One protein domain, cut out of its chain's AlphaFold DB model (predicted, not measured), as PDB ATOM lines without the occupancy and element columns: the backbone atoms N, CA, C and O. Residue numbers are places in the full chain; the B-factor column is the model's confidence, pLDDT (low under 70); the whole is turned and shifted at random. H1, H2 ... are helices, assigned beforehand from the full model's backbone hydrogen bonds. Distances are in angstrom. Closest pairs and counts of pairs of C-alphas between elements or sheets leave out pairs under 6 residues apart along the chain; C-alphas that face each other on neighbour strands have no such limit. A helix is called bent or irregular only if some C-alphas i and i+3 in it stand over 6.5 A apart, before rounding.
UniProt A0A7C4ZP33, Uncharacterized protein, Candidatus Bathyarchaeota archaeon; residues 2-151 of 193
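What this domain is: This is residues 2 to 151 of the 193 residues of an uncharacterized protein of Candidatus Bathyarchaeota archaeon (UniProt A0A7C4ZP33). What shape does this model make? It is an L of paired helices: the long helical hairpin of H4 and H5 makes the longer arm, and H6 side by side with H2 makes the other, with H1 folded back on H2. The chain runs through H2, H3 and H4 along the L, and H5 and H6 return beside it. What is it built of? The printed part has 150 residues with six named helices, H1 to H6 in order, and no named strand; its class is all helix. Is it compact? It is extended, with a radius of gyration of the C-alphas of 25.4 A, and its flat outline spans 74 by 46 by 23 A.

How they stand to each other: What touches the longest helix? H5, residues 83 to 117, touches H4, residues 40 to 71, at a shallow tilt of 22 degrees, opposite ways; their closest C-alphas, of Phe 54 and Phe 96, are 5.4 A apart. What lies at the bend of the L? H6, residues 119 to 146, is about perpendicular to H5 at 85 degrees and close but not clearly touching, the closest C-alphas being those of Glu 115 and Phe 122, 7.5 A apart. H3, residues 33 to 36, only just touches H4, only at the corner, with 3 pairs of C-alphas within 8 A, the closest those of Leu 35 and Pro 41 at 5.3 A. What makes the other arm? H2, residues 14 to 31, touches H6 residues 125 to 136 at a shallow tilt of 33 degrees, only just short of steep, opposite ways; the C-alphas of Asp 26 and Lys 125 come closest, 6.8 A. H1, residues 2 to 11, forms a hairpin with H2, at a shallow tilt of 18 degrees, their closest C-alphas being those of Phe 8 and Thr 17, 6.1 A apart. Are the helix backbones complete? Every O i to N i+4 pair is within hydrogen-bond range in H1, while H2 has 12 of 14, H4 27 of 28, H5 29 of 31 and H6 22 of 24; H3 is too short for such a pair.

Where its parts are: How long are the helices? H5 measures 51.5 A, H4 46.2 A, H6 39.9 A, H2 24.7 A, H1 14.3 A and H3 5.3 A. Where do they begin and end? H1 begins with C-alpha 2 at (4.654, 62.380, -15.803), H5 with C-alpha 83 at (37.604, 36.678, -45.751), and H6 ends with C-alpha 146 at (-20.227, 50.470, -10.103). Are they straight? H2 has a kink of 42 degrees near residue 25, and H6 is only just irregular, C-alphas 121 and 124 being 6.7 A apart.

The domain as a whole: How far does it reach? The two C-alphas farthest apart, of Ala 77 and Arg 146, are 74.6 A apart. Are there cuts or long links? The printed part has no cut, and the link from H4 to H5, 11 residues, is long. Where is confidence low? The pLDDT is under 70 in residues 11 to 12 and 72 to 81.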
ATOM      1  N   GLU A   2       5.734  61.499 -15.344       71.88
ATOM      2  CA  GLU A   2       4.654  62.380 -15.803       71.88
ATOM      3  C   GLU A   2       3.456  61.623 -16.391       71.88
ATOM      4  O   GLU A   2       2.316  61.920 -16.063       71.88
ATOM      5  N   THR A   3       3.703  60.533 -17.125       75.06
ATOM      6  CA  THR A   3       2.655  59.638 -17.648       75.06
ATOM      7  C   THR A   3       1.776  59.041 -16.545       75.06
ATOM      8  O   THR A   3       0.565  58.943 -16.705       75.06
ATOM      9  N   VAL A   4       2.378  58.675 -15.407       70.44
ATOM     10  CA  VAL A   4       1.659  58.102 -14.258       70.44
ATOM     11  C   VAL A   4       0.832  59.182 -13.556       70.44
ATOM     12  O   VAL A   4      -0.330  58.952 -13.240       70.44
ATOM     13  N   LYS A   5       1.390  60.389 -13.393       70.31
ATOM     14  CA  LYS A   5       0.652  61.544 -12.863       70.31
ATOM     15  C   LYS A   5      -0.547  61.896 -13.750       70.31
ATOM     16  O   LYS A   5      -1.648  62.060 -13.240       70.31
ATOM     17  N   ASN A   6      -0.354  61.934 -15.066       76.06
ATOM     18  CA  ASN A   6      -1.419  62.212 -16.028       76.06
ATOM     19  C   ASN A   6      -2.501  61.126 -16.011       76.06
ATOM     20  O   ASN A   6      -3.681  61.446 -16.137       76.06
ATOM     21  N   ALA A   7      -2.128  59.860 -15.801       73.12
ATOM     22  CA  ALA A   7      -3.093  58.786 -15.600       73.12
ATOM     23  C   ALA A   7      -3.930  59.008 -14.326       73.12
ATOM     24  O   ALA A   7      -5.151  58.924 -14.389       73.12
ATOM     25  N   PHE A   8      -3.311  59.372 -13.197       70.69
ATOM     26  CA  PHE A   8      -4.048  59.661 -11.960       70.69
ATOM     27  C   PHE A   8      -4.935  60.909 -12.056       70.69
ATOM     28  O   PHE A   8      -6.068  60.888 -11.573       70.69
ATOM     29  N   LEU A   9      -4.470  61.958 -12.739       71.19
ATOM     30  CA  LEU A   9      -5.257  63.166 -12.997       71.19
ATOM     31  C   LEU A   9      -6.491  62.868 -13.856       71.19
ATOM     32  O   LEU A   9      -7.580  63.333 -13.531       71.19
ATOM     33  N   LYS A  10      -6.354  62.031 -14.895       72.50
ATOM     34  CA  LYS A  10      -7.486  61.578 -15.726       72.50
ATOM     35  C   LYS A  10      -8.529  60.785 -14.937       72.50
ATOM     36  O   LYS A  10      -9.707  60.822 -15.275       72.50
ATOM     37  N   VAL A  11      -8.111  60.070 -13.894       68.56
ATOM     38  CA  VAL A  11      -9.016  59.291 -13.035       68.56
ATOM     39  C   VAL A  11      -9.817  60.197 -12.082       68.56
ATOM     40  O   VAL A  11     -10.877  59.780 -11.614       68.56
ATOM     41  N   GLY A  12      -9.375  61.442 -11.853       65.31
ATOM     42  CA  GLY A  12     -10.130  62.477 -11.131       65.31
ATOM     43  C   GLY A  12     -10.086  62.370  -9.603       65.31
ATOM     44  O   GLY A  12     -10.778  63.109  -8.907       65.31
ATOM     45  N   VAL A  13      -9.266  61.472  -9.051       71.19
ATOM     46  CA  VAL A  13      -9.193  61.245  -7.602       71.19
ATOM     47  C   VAL A  13      -8.104  62.132  -6.991       71.19
ATOM     48  O   VAL A  13      -6.904  61.833  -7.053       71.19
ATOM     49  N   LYS A  14      -8.526  63.249  -6.381       73.31
ATOM     50  CA  LYS A  14      -7.627  64.223  -5.731       73.31
ATOM     51  C   LYS A  14      -6.765  63.589  -4.629       73.31
ATOM     52  O   LYS A  14      -5.595  63.945  -4.511       73.31
ATOM     53  N   SER A  15      -7.299  62.619  -3.880       73.88
ATOM     54  CA  SER A  15      -6.580  61.942  -2.788       73.88
ATOM     55  C   SER A  15      -5.376  61.127  -3.281       73.88
ATOM     56  O   SER A  15      -4.278  61.299  -2.754       73.88
ATOM     57  N   ILE A  16      -5.524  60.326  -4.346       75.00
ATOM     58  CA  ILE A  16      -4.388  59.593  -4.939       75.00
ATOM     59  C   ILE A  16      -3.359  60.569  -5.504       75.00
ATOM     60  O   ILE A  16      -2.161  60.348  -5.358       75.00
ATOM     61  N   THR A  17      -3.802  61.652  -6.143       76.00
ATOM     62  CA  THR A  17      -2.887  62.613  -6.776       76.00
ATOM     63  C   THR A  17      -1.987  63.292  -5.739       76.00
ATOM     64  O   THR A  17      -0.778  63.406  -5.947       76.00
ATOM     65  N   GLN A  18      -2.546  63.679  -4.587       81.38
ATOM     66  CA  GLN A  18      -1.775  64.254  -3.481       81.38
ATOM     67  C   GLN A  18      -0.806  63.242  -2.853       81.38
ATOM     68  O   GLN A  18       0.346  63.581  -2.565       81.38
ATOM     69  N   GLU A  19      -1.236  61.993  -2.662       78.38
ATOM     70  CA  GLU A  19      -0.353  60.931  -2.168       78.38
ATOM     71  C   GLU A  19       0.757  60.594  -3.165       78.38
ATOM     72  O   GLU A  19       1.906  60.393  -2.764       78.38
ATOM     73  N   TRP A  20       0.448  60.612  -4.461       78.75
ATOM     74  CA  TRP A  20       1.415  60.418  -5.532       78.75
ATOM     75  C   TRP A  20       2.488  61.503  -5.534       78.75
ATOM     76  O   TRP A  20       3.668  61.177  -5.629       78.75
ATOM     77  N   ASP A  21       2.122  62.777  -5.373       81.94
ATOM     78  CA  ASP A  21       3.101  63.871  -5.335       81.94
ATOM     79  C   ASP A  21       4.045  63.760  -4.119       81.94
ATOM     80  O   ASP A  21       5.241  64.054  -4.232       81.94
ATOM     81  N   ARG A  22       3.559  63.250  -2.977       82.44
ATOM     82  CA  ARG A  22       4.410  62.931  -1.812       82.44
ATOM     83  C   ARG A  22       5.331  61.741  -2.094       82.44
ATOM     84  O   ARG A  22       6.530  61.806  -1.818       82.44
ATOM     85  N   LEU A  23       4.784  60.675  -2.674       81.31
ATOM     86  CA  LEU A  23       5.505  59.440  -2.981       81.31
ATOM     87  C   LEU A  23       6.528  59.623  -4.113       81.31
ATOM     88  O   LEU A  23       7.565  58.962  -4.112       81.31
ATOM     89  N   LYS A  24       6.285  60.546  -5.049       83.19
ATOM     90  CA  LYS A  24       7.170  60.856  -6.178       83.19
ATOM     91  C   LYS A  24       8.603  61.091  -5.709       83.19
ATOM     92  O   LYS A  24       9.521  60.485  -6.252       83.19
ATOM     93  N   LYS A  25       8.791  61.886  -4.648       83.56
ATOM     94  CA  LYS A  25      10.118  62.162  -4.069       83.56
ATOM     95  C   LYS A  25      10.799  60.892  -3.546       83.56
ATOM     96  O   LYS A  25      12.015  60.741  -3.667       83.56
ATOM     97  N   ASP A  26      10.038  59.971  -2.966       81.44
ATOM     98  CA  ASP A  26      10.569  58.703  -2.460       81.44
ATOM     99  C   ASP A  26      10.881  57.717  -3.594       81.44
ATOM    100  O   ASP A  26      11.928  57.065  -3.550       81.44
ATOM    101  N   ILE A  27      10.050  57.667  -4.641       81.12
ATOM    102  CA  ILE A  27      10.328  56.900  -5.864       81.12
ATOM    103  C   ILE A  27      11.573  57.444  -6.557       81.12
ATOM    104  O   ILE A  27      12.437  56.657  -6.926       81.12
ATOM    105  N   GLU A  28      11.714  58.762  -6.710       84.19
ATOM    106  CA  GLU A  28      12.914  59.375  -7.293       84.19
ATOM    107  C   GLU A  28      14.165  58.946  -6.528       84.19
ATOM    108  O   GLU A  28      15.141  58.504  -7.131       84.19
ATOM    109  N   LYS A  29      14.120  58.956  -5.190       83.31
ATOM    110  CA  LYS A  29      15.233  58.454  -4.372       83.31
ATOM    111  C   LYS A  29      15.550  56.980  -4.634       83.31
ATOM    112  O   LYS A  29      16.718  56.627  -4.513       83.31
ATOM    113  N   ILE A  30      14.561  56.136  -4.939       81.50
ATOM    114  CA  ILE A  30      14.766  54.718  -5.287       81.50
ATOM    115  C   ILE A  30      15.328  54.588  -6.708       81.50
ATOM    116  O   ILE A  30      16.309  53.882  -6.913       81.50
ATOM    117  N   VAL A  31      14.761  55.299  -7.684       82.62
ATOM    118  CA  VAL A  31      15.173  55.242  -9.098       82.62
ATOM    119  C   VAL A  31      16.595  55.763  -9.289       82.62
ATOM    120  O   VAL A  31      17.368  55.167 -10.034       82.62
ATOM    121  N   TYR A  32      16.972  56.833  -8.587       85.88
ATOM    122  CA  TYR A  32      18.325  57.394  -8.628       85.88
ATOM    123  C   TYR A  32      19.286  56.746  -7.621       85.88
ATOM    124  O   TYR A  32      20.457  57.121  -7.561       85.88
ATOM    125  N   MET A  33      18.832  55.765  -6.836       85.38
ATOM    126  CA  MET A  33      19.678  55.059  -5.870       85.38
ATOM    127  C   MET A  33      20.888  54.369  -6.516       85.38
ATOM    128  O   MET A  33      21.985  54.552  -5.985       85.38
ATOM    129  N   PRO A  34      20.770  53.676  -7.670       84.31
ATOM    130  CA  PRO A  34      21.923  53.066  -8.329       84.31
ATOM    131  C   PRO A  34      23.042  54.062  -8.649       84.31
ATOM    132  O   PRO A  34      24.209  53.686  -8.635       84.31
ATOM    133  N   LEU A  35      22.719  55.342  -8.876       86.69
ATOM    134  CA  LEU A  35      23.724  56.379  -9.130       86.69
ATOM    135  C   LEU A  35      24.536  56.756  -7.882       86.69
ATOM    136  O   LEU A  35      25.606  57.343  -8.002       86.69
ATOM    137  N   LYS A  36      24.041  56.424  -6.686       85.69
ATOM    138  CA  LYS A  36      24.726  56.678  -5.412       85.69
ATOM    139  C   LYS A  36      25.612  55.512  -4.972       85.69
ATOM    140  O   LYS A  36      26.422  55.686  -4.070       85.69
ATOM    141  N   ILE A  37      25.471  54.334  -5.587       87.06
ATOM    142  CA  ILE A  37      26.276  53.157  -5.247       87.06
ATOM    143  C   ILE A  37      27.687  53.331  -5.832       87.06
ATOM    144  O   ILE A  37      27.816  53.559  -7.041       87.06
ATOM    145  N   PRO A  38      28.761  53.175  -5.037       84.31
ATOM    146  CA  PRO A  38      30.121  53.330  -5.537       84.31
ATOM    147  C   PRO A  38      30.406  52.359  -6.695       84.31
ATOM    148  O   PRO A  38      30.135  51.158  -6.641       84.31
ATOM    149  N   GLY A  39      30.938  52.899  -7.790       85.75
ATOM    150  CA  GLY A  39      31.295  52.145  -8.995       85.75
ATOM    151  C   GLY A  39      30.139  51.824  -9.953       85.75
ATOM    152  O   GLY A  39      30.407  51.601 -11.132       85.75
ATOM    153  N   VAL A  40      28.871  51.867  -9.527       89.44
ATOM    154  CA  VAL A  40      27.722  51.650 -10.431       89.44
ATOM    155  C   VAL A  40      27.591  52.752 -11.495       89.44
ATOM    156  O   VAL A  40      27.409  52.397 -12.657       89.44
ATOM    157  N   PRO A  41      27.785  54.056 -11.201       91.06
ATOM    158  CA  PRO A  41      27.790  55.098 -12.233       91.06
ATOM    159  C   PRO A  41      28.822  54.867 -13.336       91.06
ATOM    160  O   PRO A  41      28.532  55.092 -14.508       91.06
ATOM    161  N   LYS A  42      30.024  54.393 -12.976       90.56
ATOM    162  CA  LYS A  42      31.079  54.070 -13.948       90.56
ATOM    163  C   LYS A  42      30.644  52.916 -14.852       90.56
ATOM    164  O   LYS A  42      30.797  53.009 -16.064       90.56
ATOM    165  N   LEU A  43      30.033  51.878 -14.276       88.81
ATOM    166  CA  LEU A  43      29.487  50.755 -15.040       88.81
ATOM    167  C   LEU A  43      28.330  51.183 -15.953       88.81
ATOM    168  O   LEU A  43      28.287  50.757 -17.099       88.81
ATOM    169  N   ILE A  44      27.429  52.058 -15.494       90.25
ATOM    170  CA  ILE A  44      26.333  52.593 -16.320       90.25
ATOM    171  C   ILE A  44      26.891  53.371 -17.520       90.25
ATOM    172  O   ILE A  44      26.434  53.169 -18.645       90.25
ATOM    173  N   LYS A  45      27.907  54.218 -17.304       91.94
ATOM    174  CA  LYS A  45      28.601  54.918 -18.396       91.94
ATOM    175  C   LYS A  45      29.243  53.930 -19.373       91.94
ATOM    176  O   LYS A  45      29.064  54.082 -20.577       91.94
ATOM    177  N   ALA A  46      29.917  52.895 -18.868       90.38
ATOM    178  CA  ALA A  46      30.504  51.847 -19.701       90.38
ATOM    179  C   ALA A  46      29.439  51.120 -20.535       90.38
ATOM    180  O   ALA A  46      29.619  50.958 -21.733       90.38
ATOM    181  N   VAL A  47      28.291  50.762 -19.952       91.31
ATOM    182  CA  VAL A  47      27.166  50.155 -20.684       91.31
ATOM    183  C   VAL A  47      26.664  51.061 -21.807       91.31
ATOM    184  O   VAL A  47      26.368  50.572 -22.897       91.31
ATOM    185  N   LEU A  48      26.579  52.370 -21.567       90.94
ATOM    186  CA  LEU A  48      26.146  53.330 -22.580       90.94
ATOM    187  C   LEU A  48      27.153  53.430 -23.736       90.94
ATOM    188  O   LEU A  48      26.742  53.398 -24.895       90.94
ATOM    189  N   ILE A  49      28.453  53.455 -23.426       92.25
ATOM    190  CA  ILE A  49      29.531  53.396 -24.425       92.25
ATOM    191  C   ILE A  49      29.457  52.082 -25.210       92.25
ATOM    192  O   ILE A  49      29.457  52.106 -26.436       92.25
ATOM    193  N   MET A  50      29.310  50.939 -24.535       89.50
ATOM    194  CA  MET A  50      29.225  49.630 -25.193       89.50
ATOM    195  C   MET A  50      27.989  49.510 -26.083       89.50
ATOM    196  O   MET A  50      28.076  48.946 -27.168       89.50
ATOM    197  N   LYS A  51      26.850  50.084 -25.676       89.38
ATOM    198  CA  LYS A  51      25.646  50.148 -26.514       89.38
ATOM    199  C   LYS A  51      25.889  50.981 -27.774       89.38
ATOM    200  O   LYS A  51      25.436  50.598 -28.850       89.38
ATOM    201  N   PHE A  52      26.597  52.102 -27.643       91.19
ATOM    202  CA  PHE A  52      26.961  52.940 -28.779       91.19
ATOM    203  C   PHE A  52      27.939  52.222 -29.721       91.19
ATOM    204  O   PHE A  52      27.683  52.169 -30.919       91.19
ATOM    205  N   LEU A  53      28.989  51.586 -29.191       89.75
ATOM    206  CA  LEU A  53      29.949  50.792 -29.970       89.75
ATOM    207  C   LEU A  53      29.285  49.599 -30.670       89.75
ATOM    208  O   LEU A  53      29.557  49.325 -31.835       89.75
ATOM    209  N   PHE A  54      28.361  48.915 -29.997       89.06
ATOM    210  CA  PHE A  54      27.578  47.842 -30.604       89.06
ATOM    211  C   PHE A  54      26.753  48.344 -31.798       89.06
ATOM    212  O   PHE A  54      26.762  47.732 -32.862       89.06
ATOM    213  N   LEU A  55      26.090  49.497 -31.664       89.31
ATOM    214  CA  LEU A  55      25.339  50.092 -32.771       89.31
ATOM    215  C   LEU A  55      26.263  50.551 -33.913       89.31
ATOM    216  O   LEU A  55      25.948  50.337 -35.085       89.31
ATOM    217  N   LEU A  56      27.414  51.132 -33.564       89.50
ATOM    218  CA  LEU A  56      28.427  51.604 -34.509       89.50
ATOM    219  C   LEU A  56      29.067  50.460 -35.302       89.50
ATOM    220  O   LEU A  56      29.535  50.681 -36.409       89.50
ATOM    221  N   THR A  57      29.083  49.244 -34.762       88.25
ATOM    222  CA  THR A  57      29.613  48.063 -35.461       88.25
ATOM    223  C   THR A  57      28.551  47.345 -36.286       88.25
ATOM    224  O   THR A  57      28.855  46.850 -37.370       88.25
ATOM    225  N   LEU A  58      27.293  47.350 -35.837       88.19
ATOM    226  CA  LEU A  58      26.176  46.737 -36.559       88.19
ATOM    227  C   LEU A  58      25.861  47.426 -37.889       88.19
ATOM    228  O   LEU A  58      25.699  46.740 -38.894       88.19
ATOM    229  N   LEU A  59      25.752  48.760 -37.902       86.81
ATOM    230  CA  LEU A  59      25.309  49.494 -39.094       86.81
ATOM    231  C   LEU A  59      26.297  49.349 -40.267       86.81
ATOM    232  O   LEU A  59      25.889  48.828 -41.306       86.81
ATOM    233  N   PRO A  60      27.590  49.706 -40.134       84.50
ATOM    234  CA  PRO A  60      28.564  49.509 -41.204       84.50
ATOM    235  C   PRO A  60      28.739  48.031 -41.539       84.50
ATOM    236  O   PRO A  60      28.853  47.689 -42.710       84.50
ATOM    237  N   GLY A  61      28.708  47.147 -40.535       84.25
ATOM    238  CA  GLY A  61      28.830  45.712 -40.757       84.25
ATOM    239  C   GLY A  61      27.715  45.151 -41.638       84.25
ATOM    240  O   GLY A  61      27.987  44.383 -42.560       84.25
ATOM    241  N   PHE A  62      26.479  45.602 -41.425       85.75
ATOM    242  CA  PHE A  62      25.341  45.249 -42.267       85.75
ATOM    243  C   PHE A  62      25.497  45.769 -43.701       85.75
ATOM    244  O   PHE A  62      25.284  45.011 -44.646       85.75
ATOM    245  N   PHE A  63      25.920  47.026 -43.887       85.81
ATOM    246  CA  PHE A  63      26.161  47.582 -45.226       85.81
ATOM    247  C   PHE A  63      27.294  46.863 -45.960       85.81
ATOM    248  O   PHE A  63      27.156  46.554 -47.144       85.81
ATOM    249  N   ILE A  64      28.388  46.542 -45.264       81.75
ATOM    250  CA  ILE A  64      29.499  45.767 -45.824       81.75
ATOM    251  C   ILE A  64      28.990  44.386 -46.244       81.75
ATOM    252  O   ILE A  64      29.183  43.998 -47.395       81.75
ATOM    253  N   PHE A  65      28.268  43.685 -45.369       81.75
ATOM    254  CA  PHE A  65      27.705  42.371 -45.672       81.75
ATOM    255  C   PHE A  65      26.744  42.407 -46.874       81.75
ATOM    256  O   PHE A  65      26.879  41.607 -47.801       81.75
ATOM    257  N   MET A  66      25.826  43.378 -46.912       82.81
ATOM    258  CA  MET A  66      24.873  43.542 -48.015       82.81
ATOM    259  C   MET A  66      25.555  43.920 -49.330       82.81
ATOM    260  O   MET A  66      25.179  43.396 -50.377       82.81
ATOM    261  N   SER A  67      26.570  44.788 -49.296       79.19
ATOM    262  CA  SER A  67      27.318  45.157 -50.502       79.19
ATOM    263  C   SER A  67      28.014  43.945 -51.125       79.19
ATOM    264  O   SER A  67      27.944  43.768 -52.336       79.19
ATOM    265  N   GLN A  68      28.590  43.057 -50.307       74.81
ATOM    266  CA  GLN A  68      29.215  41.820 -50.781       74.81
ATOM    267  C   GLN A  68      28.190  40.838 -51.349       74.81
ATOM    268  O   GLN A  68      28.454  40.201 -52.364       74.81
ATOM    269  N   PHE A  69      27.009  40.733 -50.736       77.94
ATOM    270  CA  PHE A  69      25.938  39.875 -51.239       77.94
ATOM    271  C   PHE A  69      25.409  40.346 -52.603       77.94
ATOM    272  O   PHE A  69      25.282  39.544 -53.526       77.94
ATOM    273  N   LEU A  70      25.151  41.651 -52.752       79.25
ATOM    274  CA  LEU A  70      24.588  42.240 -53.973       79.25
ATOM    275  C   LEU A  70      25.613  42.373 -55.111       79.25
ATOM    276  O   LEU A  70      25.257  42.231 -56.281       79.25
ATOM    277  N   LEU A  71      26.882  42.640 -54.789       74.06
ATOM    278  CA  LEU A  71      27.956  42.837 -55.773       74.06
ATOM    279  C   LEU A  71      28.760  41.566 -56.054       74.06
ATOM    280  O   LEU A  71      29.685  41.614 -56.858       74.06
ATOM    281  N   ARG A  72      28.389  40.418 -55.470       66.31
ATOM    282  CA  ARG A  72      29.082  39.128 -55.641       66.31
ATOM    283  C   ARG A  72      29.347  38.750 -57.104       66.31
ATOM    284  O   ARG A  72      30.317  38.053 -57.375       66.31
ATOM    285  N   ASN A  73      28.502  39.210 -58.029       62.78
ATOM    286  CA  ASN A  73      28.588  38.908 -59.461       62.78
ATOM    287  C   ASN A  73      29.144  40.063 -60.322       62.78
ATOM    288  O   ASN A  73      29.208  39.946 -61.544       62.78
ATOM    289  N   ARG A  74      29.516  41.199 -59.716       59.97
ATOM    290  CA  ARG A  74      30.116  42.347 -60.410       59.97
ATOM    291  C   ARG A  74      31.561  42.491 -59.941       59.97
ATOM    292  O   ARG A  74      31.813  42.684 -58.759       59.97
ATOM    293  N   ASN A  75      32.514  42.438 -60.872       57.84
ATOM    294  CA  ASN A  75      33.954  42.622 -60.635       57.84
ATOM    295  C   ASN A  75      34.321  44.072 -60.231       57.84
ATOM    296  O   ASN A  75      35.283  44.649 -60.733       57.84
ATOM    297  N   SER A  76      33.555  44.709 -59.343       58.84
ATOM    298  CA  SER A  76      33.851  46.053 -58.856       58.84
ATOM    299  C   SER A  76      34.986  46.000 -57.833       58.84
ATOM    300  O   SER A  76      34.811  45.518 -56.715       58.84
ATOM    301  N   ALA A  77      36.149  46.526 -58.218       55.53
ATOM    302  CA  ALA A  77      37.372  46.579 -57.413       55.53
ATOM    303  C   ALA A  77      37.270  47.448 -56.142       55.53
ATOM    304  O   ALA A  77      38.091  47.303 -55.241       55.53
ATOM    305  N   LEU A  78      36.263  48.323 -56.047       54.62
ATOM    306  CA  LEU A  78      36.138  49.322 -54.978       54.62
ATOM    307  C   LEU A  78      35.984  48.736 -53.562       54.62
ATOM    308  O   LEU A  78      36.282  49.433 -52.600       54.62
ATOM    309  N   LEU A  79      35.557  47.476 -53.415       60.12
ATOM    310  CA  LEU A  79      35.386  46.815 -52.114       60.12
ATOM    311  C   LEU A  79      35.730  45.317 -52.195       60.12
ATOM    312  O   LEU A  79      34.905  44.462 -51.866       60.12
ATOM    313  N   ARG A  80      36.941  44.958 -52.642       63.44
ATOM    314  CA  ARG A  80      37.448  43.581 -52.469       63.44
ATOM    315  C   ARG A  80      37.786  43.343 -50.996       63.44
ATOM    316  O   ARG A  80      38.919  43.528 -50.562       63.44
ATOM    317  N   PHE A  81      36.781  42.953 -50.223       66.88
ATOM    318  CA  PHE A  81      36.951  42.596 -48.822       66.88
ATOM    319  C   PHE A  81      37.434  41.146 -48.692       66.88
ATOM    320  O   PHE A  81      36.837  40.219 -49.231       66.88
ATOM    321  N   ASN A  82      38.547  40.958 -47.979       76.00
ATOM    322  CA  ASN A  82      39.145  39.648 -47.717       76.00
ATOM    323  C   ASN A  82      38.293  38.856 -46.701       76.00
ATOM    324  O   ASN A  82      37.639  39.456 -45.848       76.00
ATOM    325  N   TRP A  83      38.340  37.524 -46.708       79.62
ATOM    326  CA  TRP A  83      37.604  36.678 -45.751       79.62
ATOM    327  C   TRP A  83      37.874  37.068 -44.283       79.62
ATOM    328  O   TRP A  83      36.962  37.067 -43.457       79.62
ATOM    329  N   LEU A  84      39.100  37.515 -43.983       82.38
ATOM    330  CA  LEU A  84      39.489  38.060 -42.678       82.38
ATOM    331  C   LEU A  84      38.620  39.248 -42.249       82.38
ATOM    332  O   LEU A  84      38.193  39.331 -41.102       82.38
ATOM    333  N   THR A  85      38.315  40.162 -43.168       80.38
ATOM    334  CA  THR A  85      37.495  41.341 -42.863       80.38
ATOM    335  C   THR A  85      36.035  40.977 -42.607       80.38
ATOM    336  O   THR A  85      35.427  41.547 -41.704       80.38
ATOM    337  N   MET A  86      35.494  39.974 -43.311       79.81
ATOM    338  CA  MET A  86      34.161  39.437 -43.016       79.81
ATOM    339  C   MET A  86      34.101  38.830 -41.616       79.81
ATOM    340  O   MET A  86      33.154  39.094 -40.876       79.81
ATOM    341  N   LEU A  87      35.123  38.063 -41.228       85.06
ATOM    342  CA  LEU A  87      35.197  37.508 -39.878       85.06
ATOM    343  C   LEU A  87      35.253  38.607 -38.820       85.06
ATOM    344  O   LEU A  87      34.492  38.553 -37.859       85.06
ATOM    345  N   VAL A  88      36.089  39.632 -39.012       87.12
ATOM    346  CA  VAL A  88      36.171  40.762 -38.074       87.12
ATOM    347  C   VAL A  88      34.814  41.452 -37.937       87.12
ATOM    348  O   VAL A  88      34.350  41.649 -36.817       87.12
ATOM    349  N   VAL A  89      34.141  41.756 -39.048       85.81
ATOM    350  CA  VAL A  89      32.828  42.423 -39.054       85.81
ATOM    351  C   VAL A  89      31.744  41.599 -38.351       85.81
ATOM    352  O   VAL A  89      30.871  42.178 -37.709       85.81
ATOM    353  N   LEU A  90      31.794  40.268 -38.431       85.31
ATOM    354  CA  LEU A  90      30.839  39.388 -37.748       85.31
ATOM    355  C   LEU A  90      31.161  39.206 -36.260       85.31
ATOM    356  O   LEU A  90      30.254  39.146 -35.430       85.31
ATOM    357  N   ILE A  91      32.445  39.128 -35.908       90.25
ATOM    358  CA  ILE A  91      32.897  38.858 -34.539       90.25
ATOM    359  C   ILE A  91      32.789  40.110 -33.658       90.25
ATOM    360  O   ILE A  91      32.398  40.008 -32.494       90.25
ATOM    361  N   LEU A  92      33.089  41.299 -34.188       90.19
ATOM    362  CA  LEU A  92      33.119  42.538 -33.401       90.19
ATOM    363  C   LEU A  92      31.776  42.847 -32.699       90.19
ATOM    364  O   LEU A  92      31.783  43.081 -31.486       90.19
ATOM    365  N   PRO A  93      30.614  42.795 -33.386       89.81
ATOM    366  CA  PRO A  93      29.315  43.005 -32.752       89.81
ATOM    367  C   PRO A  93      29.005  41.949 -31.689       89.81
ATOM    368  O   PRO A  93      28.401  42.275 -30.668       89.81
ATOM    369  N   LEU A  94      29.439  40.697 -31.887       90.69
ATOM    370  CA  LEU A  94      29.259  39.631 -30.897       90.69
ATOM    371  C   LEU A  94      30.046  39.928 -29.617       90.69
ATOM    372  O   LEU A  94      29.488  39.818 -28.524       90.69
ATOM    373  N   ILE A  95      31.300  40.376 -29.737       92.56
ATOM    374  CA  ILE A  95      32.134  40.765 -28.589       92.56
ATOM    375  C   ILE A  95      31.491  41.927 -27.827       92.56
ATOM    376  O   ILE A  95      31.339  41.857 -26.601       92.56
ATOM    377  N   PHE A  96      31.077  42.986 -28.530       91.56
ATOM    378  CA  PHE A  96      30.445  44.144 -27.893       91.56
ATOM    379  C   PHE A  96      29.093  43.799 -27.264       91.56
ATOM    380  O   PHE A  96      28.822  44.210 -26.132       91.56
ATOM    381  N   GLY A  97      28.273  42.998 -27.947       89.38
ATOM    382  CA  GLY A  97      26.985  42.528 -27.440       89.38
ATOM    383  C   GLY A  97      27.133  41.659 -26.189       89.38
ATOM    384  O   GLY A  97      26.445  41.886 -25.191       89.38
ATOM    385  N   TYR A  98      28.076  40.716 -26.190       91.19
ATOM    386  CA  TYR A  98      28.342  39.863 -25.033       91.19
ATOM    387  C   TYR A  98      28.878  40.666 -23.841       91.19
ATOM    388  O   TYR A  98      28.397  40.531 -22.713       91.19
ATOM    389  N   SER A  99      29.810  41.583 -24.098       89.88
ATOM    390  CA  SER A  99      30.360  42.473 -23.074       89.88
ATOM    391  C   SER A  99      29.290  43.389 -22.466       89.88
ATOM    392  O   SER A  99      29.274  43.602 -21.251       89.88
ATOM    393  N   TYR A 100      28.347  43.886 -23.274       89.62
ATOM    394  CA  TYR A 100      27.182  44.633 -22.794       89.62
ATOM    395  C   TYR A 100      26.335  43.804 -21.815       89.62
ATOM    396  O   TYR A 100      25.984  44.299 -20.741       89.62
ATOM    397  N   ILE A 101      26.063  42.534 -22.139       88.81
ATOM    398  CA  ILE A 101      25.295  41.626 -21.271       88.81
ATOM    399  C   ILE A 101      26.016  41.411 -19.931       88.81
ATOM    400  O   ILE A 101      25.382  41.487 -18.875       88.81
ATOM    401  N   ILE A 102      27.336  41.193 -19.949       89.75
ATOM    402  CA  ILE A 102      28.140  41.012 -18.726       89.75
ATOM    403  C   ILE A 102      28.082  42.255 -17.831       89.75
ATOM    404  O   ILE A 102      27.910  42.145 -16.609       89.75
ATOM    405  N   LEU A 103      28.223  43.444 -18.420       89.50
ATOM    406  CA  LEU A 103      28.175  44.697 -17.670       89.50
ATOM    407  C   LEU A 103      26.787  44.940 -17.067       89.50
ATOM    408  O   LEU A 103      26.697  45.284 -15.886       89.50
ATOM    409  N   ASP A 104      25.715  44.703 -17.826       87.19
ATOM    410  CA  ASP A 104      24.338  44.817 -17.325       87.19
ATOM    411  C   ASP A 104      24.096  43.854 -16.152       87.19
ATOM    412  O   ASP A 104      23.578  44.249 -15.101       87.19
ATOM    413  N   PHE A 105      24.561  42.607 -16.272       87.75
ATOM    414  CA  PHE A 105      24.475  41.625 -15.192       87.75
ATOM    415  C   PHE A 105      25.257  42.063 -13.944       87.75
ATOM    416  O   PHE A 105      24.757  41.965 -12.819       87.75
ATOM    417  N   SER A 106      26.455  42.615 -14.134       88.00
ATOM    418  CA  SER A 106      27.304  43.114 -13.048       88.00
ATOM    419  C   SER A 106      26.665  44.291 -12.307       88.00
ATOM    420  O   SER A 106      26.685  44.325 -11.073       88.00
ATOM    421  N   ILE A 107      26.039  45.224 -13.032       88.44
ATOM    422  CA  ILE A 107      25.276  46.334 -12.441       88.44
ATOM    423  C   ILE A 107      24.124  45.789 -11.597       88.44
ATOM    424  O   ILE A 107      24.000  46.152 -10.426       88.44
ATOM    425  N   ARG A 108      23.312  44.880 -12.152       86.62
ATOM    426  CA  ARG A 108      22.183  44.272 -11.426       86.62
ATOM    427  C   ARG A 108      22.640  43.548 -10.167       86.62
ATOM    428  O   ARG A 108      21.982  43.664  -9.135       86.62
ATOM    429  N   ARG A 109      23.766  42.833 -10.234       87.38
ATOM    430  CA  ARG A 109      24.347  42.136  -9.083       87.38
ATOM    431  C   ARG A 109      24.792  43.119  -7.999       87.38
ATOM    432  O   ARG A 109      24.469  42.895  -6.835       87.38
ATOM    433  N   LYS A 110      25.462  44.220  -8.362       88.31
ATOM    434  CA  LYS A 110      25.864  45.265  -7.402       88.31
ATOM    435  C   LYS A 110      24.669  45.971  -6.764       88.31
ATOM    436  O   LYS A 110      24.676  46.177  -5.555       88.31
ATOM    437  N   ILE A 111      23.641  46.296  -7.549       86.62
ATOM    438  CA  ILE A 111      22.400  46.889  -7.026       86.62
ATOM    439  C   ILE A 111      21.729  45.920  -6.050       86.62
ATOM    440  O   ILE A 111      21.394  46.316  -4.940       86.62
ATOM    441  N   ALA A 112      21.595  44.643  -6.420       85.12
ATOM    442  CA  ALA A 112      20.984  43.638  -5.555       85.12
ATOM    443  C   ALA A 112      21.751  43.451  -4.236       85.12
ATOM    444  O   ALA A 112      21.127  43.381  -3.184       85.12
ATOM    445  N   ALA A 113      23.085  43.407  -4.282       87.19
ATOM    446  CA  ALA A 113      23.909  43.315  -3.078       87.19
ATOM    447  C   ALA A 113      23.739  44.550  -2.176       87.19
ATOM    448  O   ALA A 113      23.587  44.421  -0.966       87.19
ATOM    449  N   TYR A 114      23.702  45.746  -2.768       86.69
ATOM    450  CA  TYR A 114      23.501  46.986  -2.021       86.69
ATOM    451  C   TYR A 114      22.112  47.069  -1.370       86.69
ATOM    452  O   TYR A 114      21.995  47.536  -0.238       86.69
ATOM    453  N   GLU A 115      21.070  46.611  -2.070       83.31
ATOM    454  CA  GLU A 115      19.706  46.530  -1.534       83.31
ATOM    455  C   GLU A 115      19.606  45.570  -0.348       83.31
ATOM    456  O   GLU A 115      18.929  45.906   0.619       83.31
ATOM    457  N   MET A 116      20.286  44.419  -0.404       83.75
ATOM    458  CA  MET A 116      20.320  43.455   0.705       83.75
ATOM    459  C   MET A 116      21.030  44.029   1.936       83.75
ATOM    460  O   MET A 116      20.553  43.861   3.048       83.75
ATOM    461  N   LEU A 117      22.130  44.762   1.743       85.94
ATOM    462  CA  LEU A 117      22.880  45.383   2.844       85.94
ATOM    463  C   LEU A 117      22.133  46.539   3.533       85.94
ATOM    464  O   LEU A 117      22.482  46.910   4.646       85.94
ATOM    465  N   HIS A 118      21.138  47.135   2.874       84.81
ATOM    466  CA  HIS A 118      20.400  48.299   3.380       84.81
ATOM    467  C   HIS A 118      18.887  48.056   3.382       84.81
ATOM    468  O   HIS A 118      18.108  48.981   3.123       84.81
ATOM    469  N   GLU A 119      18.463  46.817   3.631       80.12
ATOM    470  CA  GLU A 119      17.065  46.399   3.511       80.12
ATOM    471  C   GLU A 119      16.113  47.289   4.324       80.12
ATOM    472  O   GLU A 119      15.115  47.780   3.781       80.12
ATOM    473  N   ASP A 120      16.483  47.618   5.564       81.31
ATOM    474  CA  ASP A 120      15.682  48.447   6.474       81.31
ATOM    475  C   ASP A 120      15.358  49.827   5.892       81.31
ATOM    476  O   ASP A 120      14.224  50.307   5.956       81.31
ATOM    477  N   LYS A 121      16.328  50.447   5.212       77.19
ATOM    478  CA  LYS A 121      16.162  51.766   4.580       77.19
ATOM    479  C   LYS A 121      15.157  51.737   3.428       77.19
ATOM    480  O   LYS A 121      14.582  52.774   3.070       77.19
ATOM    481  N   PHE A 122      14.979  50.575   2.803       75.00
ATOM    482  CA  PHE A 122      14.084  50.395   1.666       75.00
ATOM    483  C   PHE A 122      12.731  49.819   2.062       75.00
ATOM    484  O   PHE A 122      11.763  50.090   1.348       75.00
ATOM    485  N   ARG A 123      12.633  49.098   3.183       81.38
ATOM    486  CA  ARG A 123      11.393  48.458   3.637       81.38
ATOM    487  C   ARG A 123      10.252  49.462   3.776       81.38
ATOM    488  O   ARG A 123       9.260  49.354   3.062       81.38
ATOM    489  N   THR A 124      10.455  50.533   4.544       82.50
ATOM    490  CA  THR A 124       9.429  51.571   4.756       82.50
ATOM    491  C   THR A 124       8.999  52.246   3.451       82.50
ATOM    492  O   THR A 124       7.829  52.573   3.256       82.50
ATOM    493  N   LYS A 125       9.929  52.468   2.515       81.50
ATOM    494  CA  LYS A 125       9.592  53.087   1.222       81.50
ATOM    495  C   LYS A 125       8.815  52.132   0.319       81.50
ATOM    496  O   LYS A 125       7.895  52.570  -0.371       81.50
ATOM    497  N   LYS A 126       9.168  50.843   0.333       81.31
ATOM    498  CA  LYS A 126       8.437  49.784  -0.374       81.31
ATOM    499  C   LYS A 126       7.022  49.640   0.184       81.31
ATOM    500  O   LYS A 126       6.082  49.599  -0.600       81.31
ATOM    501  N   GLU A 127       6.859  49.660   1.505       84.38
ATOM    502  CA  GLU A 127       5.550  49.624   2.173       84.38
ATOM    503  C   GLU A 127       4.677  50.828   1.786       84.38
ATOM    504  O   GLU A 127       3.519  50.653   1.407       84.38
ATOM    505  N   LYS A 128       5.236  52.049   1.777       84.50
ATOM    506  CA  LYS A 128       4.514  53.248   1.308       84.50
ATOM    507  C   LYS A 128       4.055  53.121  -0.145       84.50
ATOM    508  O   LYS A 128       2.906  53.429  -0.455       84.50
ATOM    509  N   LEU A 129       4.932  52.644  -1.033       84.50
ATOM    510  CA  LEU A 129       4.587  52.400  -2.436       84.50
ATOM    511  C   LEU A 129       3.490  51.334  -2.558       84.50
ATOM    512  O   LEU A 129       2.539  51.526  -3.316       84.50
ATOM    513  N   LYS A 130       3.586  50.246  -1.785       87.25
ATOM    514  CA  LYS A 130       2.562  49.198  -1.725       87.25
ATOM    515  C   LYS A 130       1.208  49.777  -1.315       87.25
ATOM    516  O   LYS A 130       0.215  49.468  -1.964       87.25
ATOM    517  N   GLY A 131       1.171  50.659  -0.316       87.31
ATOM    518  CA  GLY A 131      -0.053  51.331   0.128       87.31
ATOM    519  C   GLY A 131      -0.724  52.167  -0.966       87.31
ATOM    520  O   GLY A 131      -1.937  52.076  -1.149       87.31
ATOM    521  N   VAL A 132       0.051  52.931  -1.745       85.31
ATOM    522  CA  VAL A 132      -0.491  53.723  -2.868       85.31
ATOM    523  C   VAL A 132      -1.030  52.821  -3.980       85.31
ATOM    524  O   VAL A 132      -2.113  53.074  -4.506       85.31
ATOM    525  N   VAL A 133      -0.312  51.744  -4.318       87.38
ATOM    526  CA  VAL A 133      -0.783  50.763  -5.310       87.38
ATOM    527  C   VAL A 133      -2.054  50.065  -4.825       87.38
ATOM    528  O   VAL A 133      -2.993  49.928  -5.603       87.38
ATOM    529  N   GLN A 134      -2.129  49.697  -3.543       90.12
ATOM    530  CA  GLN A 134      -3.327  49.098  -2.957       90.12
ATOM    531  C   GLN A 134      -4.535  50.032  -3.069       90.12
ATOM    532  O   GLN A 134      -5.579  49.603  -3.540       90.12
ATOM    533  N   LYS A 135      -4.385  51.317  -2.723       87.69
ATOM    534  CA  LYS A 135      -5.466  52.307  -2.877       87.69
ATOM    535  C   LYS A 135      -5.923  52.448  -4.327       87.69
ATOM    536  O   LYS A 135      -7.115  52.579  -4.582       87.69
ATOM    537  N   ALA A 136      -4.988  52.411  -5.277       86.44
ATOM    538  CA  ALA A 136      -5.322  52.450  -6.697       86.44
ATOM    539  C   ALA A 136      -6.101  51.200  -7.144       86.44
ATOM    540  O   ALA A 136      -7.038  51.326  -7.930       86.44
ATOM    541  N   ILE A 137      -5.748  50.016  -6.629       88.75
ATOM    542  CA  ILE A 137      -6.489  48.768  -6.869       88.75
ATOM    543  C   ILE A 137      -7.886  48.844  -6.247       88.75
ATOM    544  O   ILE A 137      -8.858  48.529  -6.924       88.75
ATOM    545  N   ASP A 138      -8.003  49.301  -5.000       89.12
ATOM    546  CA  ASP A 138      -9.286  49.383  -4.294       89.12
ATOM    547  C   ASP A 138     -10.264  50.319  -5.024       89.12
ATOM    548  O   ASP A 138     -11.416  49.959  -5.258       89.12
ATOM    549  N   LEU A 139      -9.782  51.476  -5.487       86.31
ATOM    550  CA  LEU A 139     -10.583  52.413  -6.281       86.31
ATOM    551  C   LEU A 139     -10.940  51.869  -7.667       86.31
ATOM    552  O   LEU A 139     -12.010  52.175  -8.195       86.31
ATOM    553  N   LEU A 140     -10.058  51.068  -8.269       86.88
ATOM    554  CA  LEU A 140     -10.368  50.383  -9.519       86.88
ATOM    555  C   LEU A 140     -11.494  49.365  -9.312       86.88
ATOM    556  O   LEU A 140     -12.435  49.352 -10.098       86.88
ATOM    557  N   VAL A 141     -11.421  48.558  -8.252       87.81
ATOM    558  CA  VAL A 141     -12.454  47.571  -7.902       87.81
ATOM    559  C   VAL A 141     -13.788  48.264  -7.650       87.81
ATOM    560  O   VAL A 141     -14.780  47.886  -8.264       87.81
ATOM    561  N   GLU A 142     -13.813  49.329  -6.844       86.38
ATOM    562  CA  GLU A 142     -15.031  50.108  -6.576       86.38
ATOM    563  C   GLU A 142     -15.661  50.648  -7.868       86.38
ATOM    564  O   GLU A 142     -16.880  50.615  -8.051       86.38
ATOM    565  N   ARG A 143     -14.836  51.131  -8.803       84.88
ATOM    566  CA  ARG A 143     -15.326  51.672 -10.074       84.88
ATOM    567  C   ARG A 143     -15.812  50.583 -11.024       84.88
ATOM    568  O   ARG A 143     -16.782  50.826 -11.736       84.88
ATOM    569  N   ILE A 144     -15.171  49.414 -11.019       86.38
ATOM    570  CA  ILE A 144     -15.617  48.250 -11.789       86.38
ATOM    571  C   ILE A 144     -16.942  47.736 -11.233       86.38
ATOM    572  O   ILE A 144     -17.845  47.537 -12.028       86.38
ATOM    573  N   GLU A 145     -17.107  47.618  -9.912       83.62
ATOM    574  CA  GLU A 145     -18.373  47.198  -9.283       83.62
ATOM    575  C   GLU A 145     -19.528  48.156  -9.604       83.62
ATOM    576  O   GLU A 145     -20.660  47.729  -9.819       83.62
ATOM    577  N   ARG A 146     -19.245  49.462  -9.669       84.00
ATOM    578  CA  ARG A 146     -20.227  50.470 -10.103       84.00
ATOM    579  C   ARG A 146     -20.511  50.428 -11.600       84.00
ATOM    580  O   ARG A 146     -21.519  50.967 -12.052       84.00
ATOM    581  N   SER A 147     -19.611  49.844 -12.377       78.75
ATOM    582  CA  SER A 147     -19.779  49.683 -13.811       78.75
ATOM    583  C   SER A 147     -20.441  48.337 -14.103       78.75
ATOM    584  O   SER A 147     -20.199  47.350 -13.424       78.75
ATOM    585  N   LYS A 148     -21.269  48.246 -15.142       74.88
ATOM    586  CA  LYS A 148     -21.863  46.957 -15.546       74.88
ATOM    587  C   LYS A 148     -20.874  46.050 -16.303       74.88
ATOM    588  O   LYS A 148     -21.307  45.104 -16.952       74.88
ATOM    589  N   TYR A 149     -19.572  46.350 -16.274       80.19
ATOM    590  CA  TYR A 149     -18.557  45.607 -17.018       80.19
ATOM    591  C   TYR A 149     -17.980  44.454 -16.189       80.19
ATOM    592  O   TYR A 149     -17.763  44.608 -14.983       80.19
ATOM    593  N   PRO A 150     -17.695  43.303 -16.819       80.69
ATOM    594  CA  PRO A 150     -17.135  42.162 -16.118       80.69
ATOM    595  C   PRO A 150     -15.679  42.441 -15.683       80.69
ATOM    596  O   PRO A 150     -14.889  43.000 -16.447       80.69
ATOM    597  N   PRO A 151     -15.262  42.001 -14.480       77.75
ATOM    598  CA  PRO A 151     -13.888  42.176 -13.991       77.75
ATOM    599  C   PRO A 151     -12.808  41.509 -14.856       77.75
ATOM    600  O   PRO A 151     -11.633  41.871 -14.788       77.75
TER     601      PRO A 151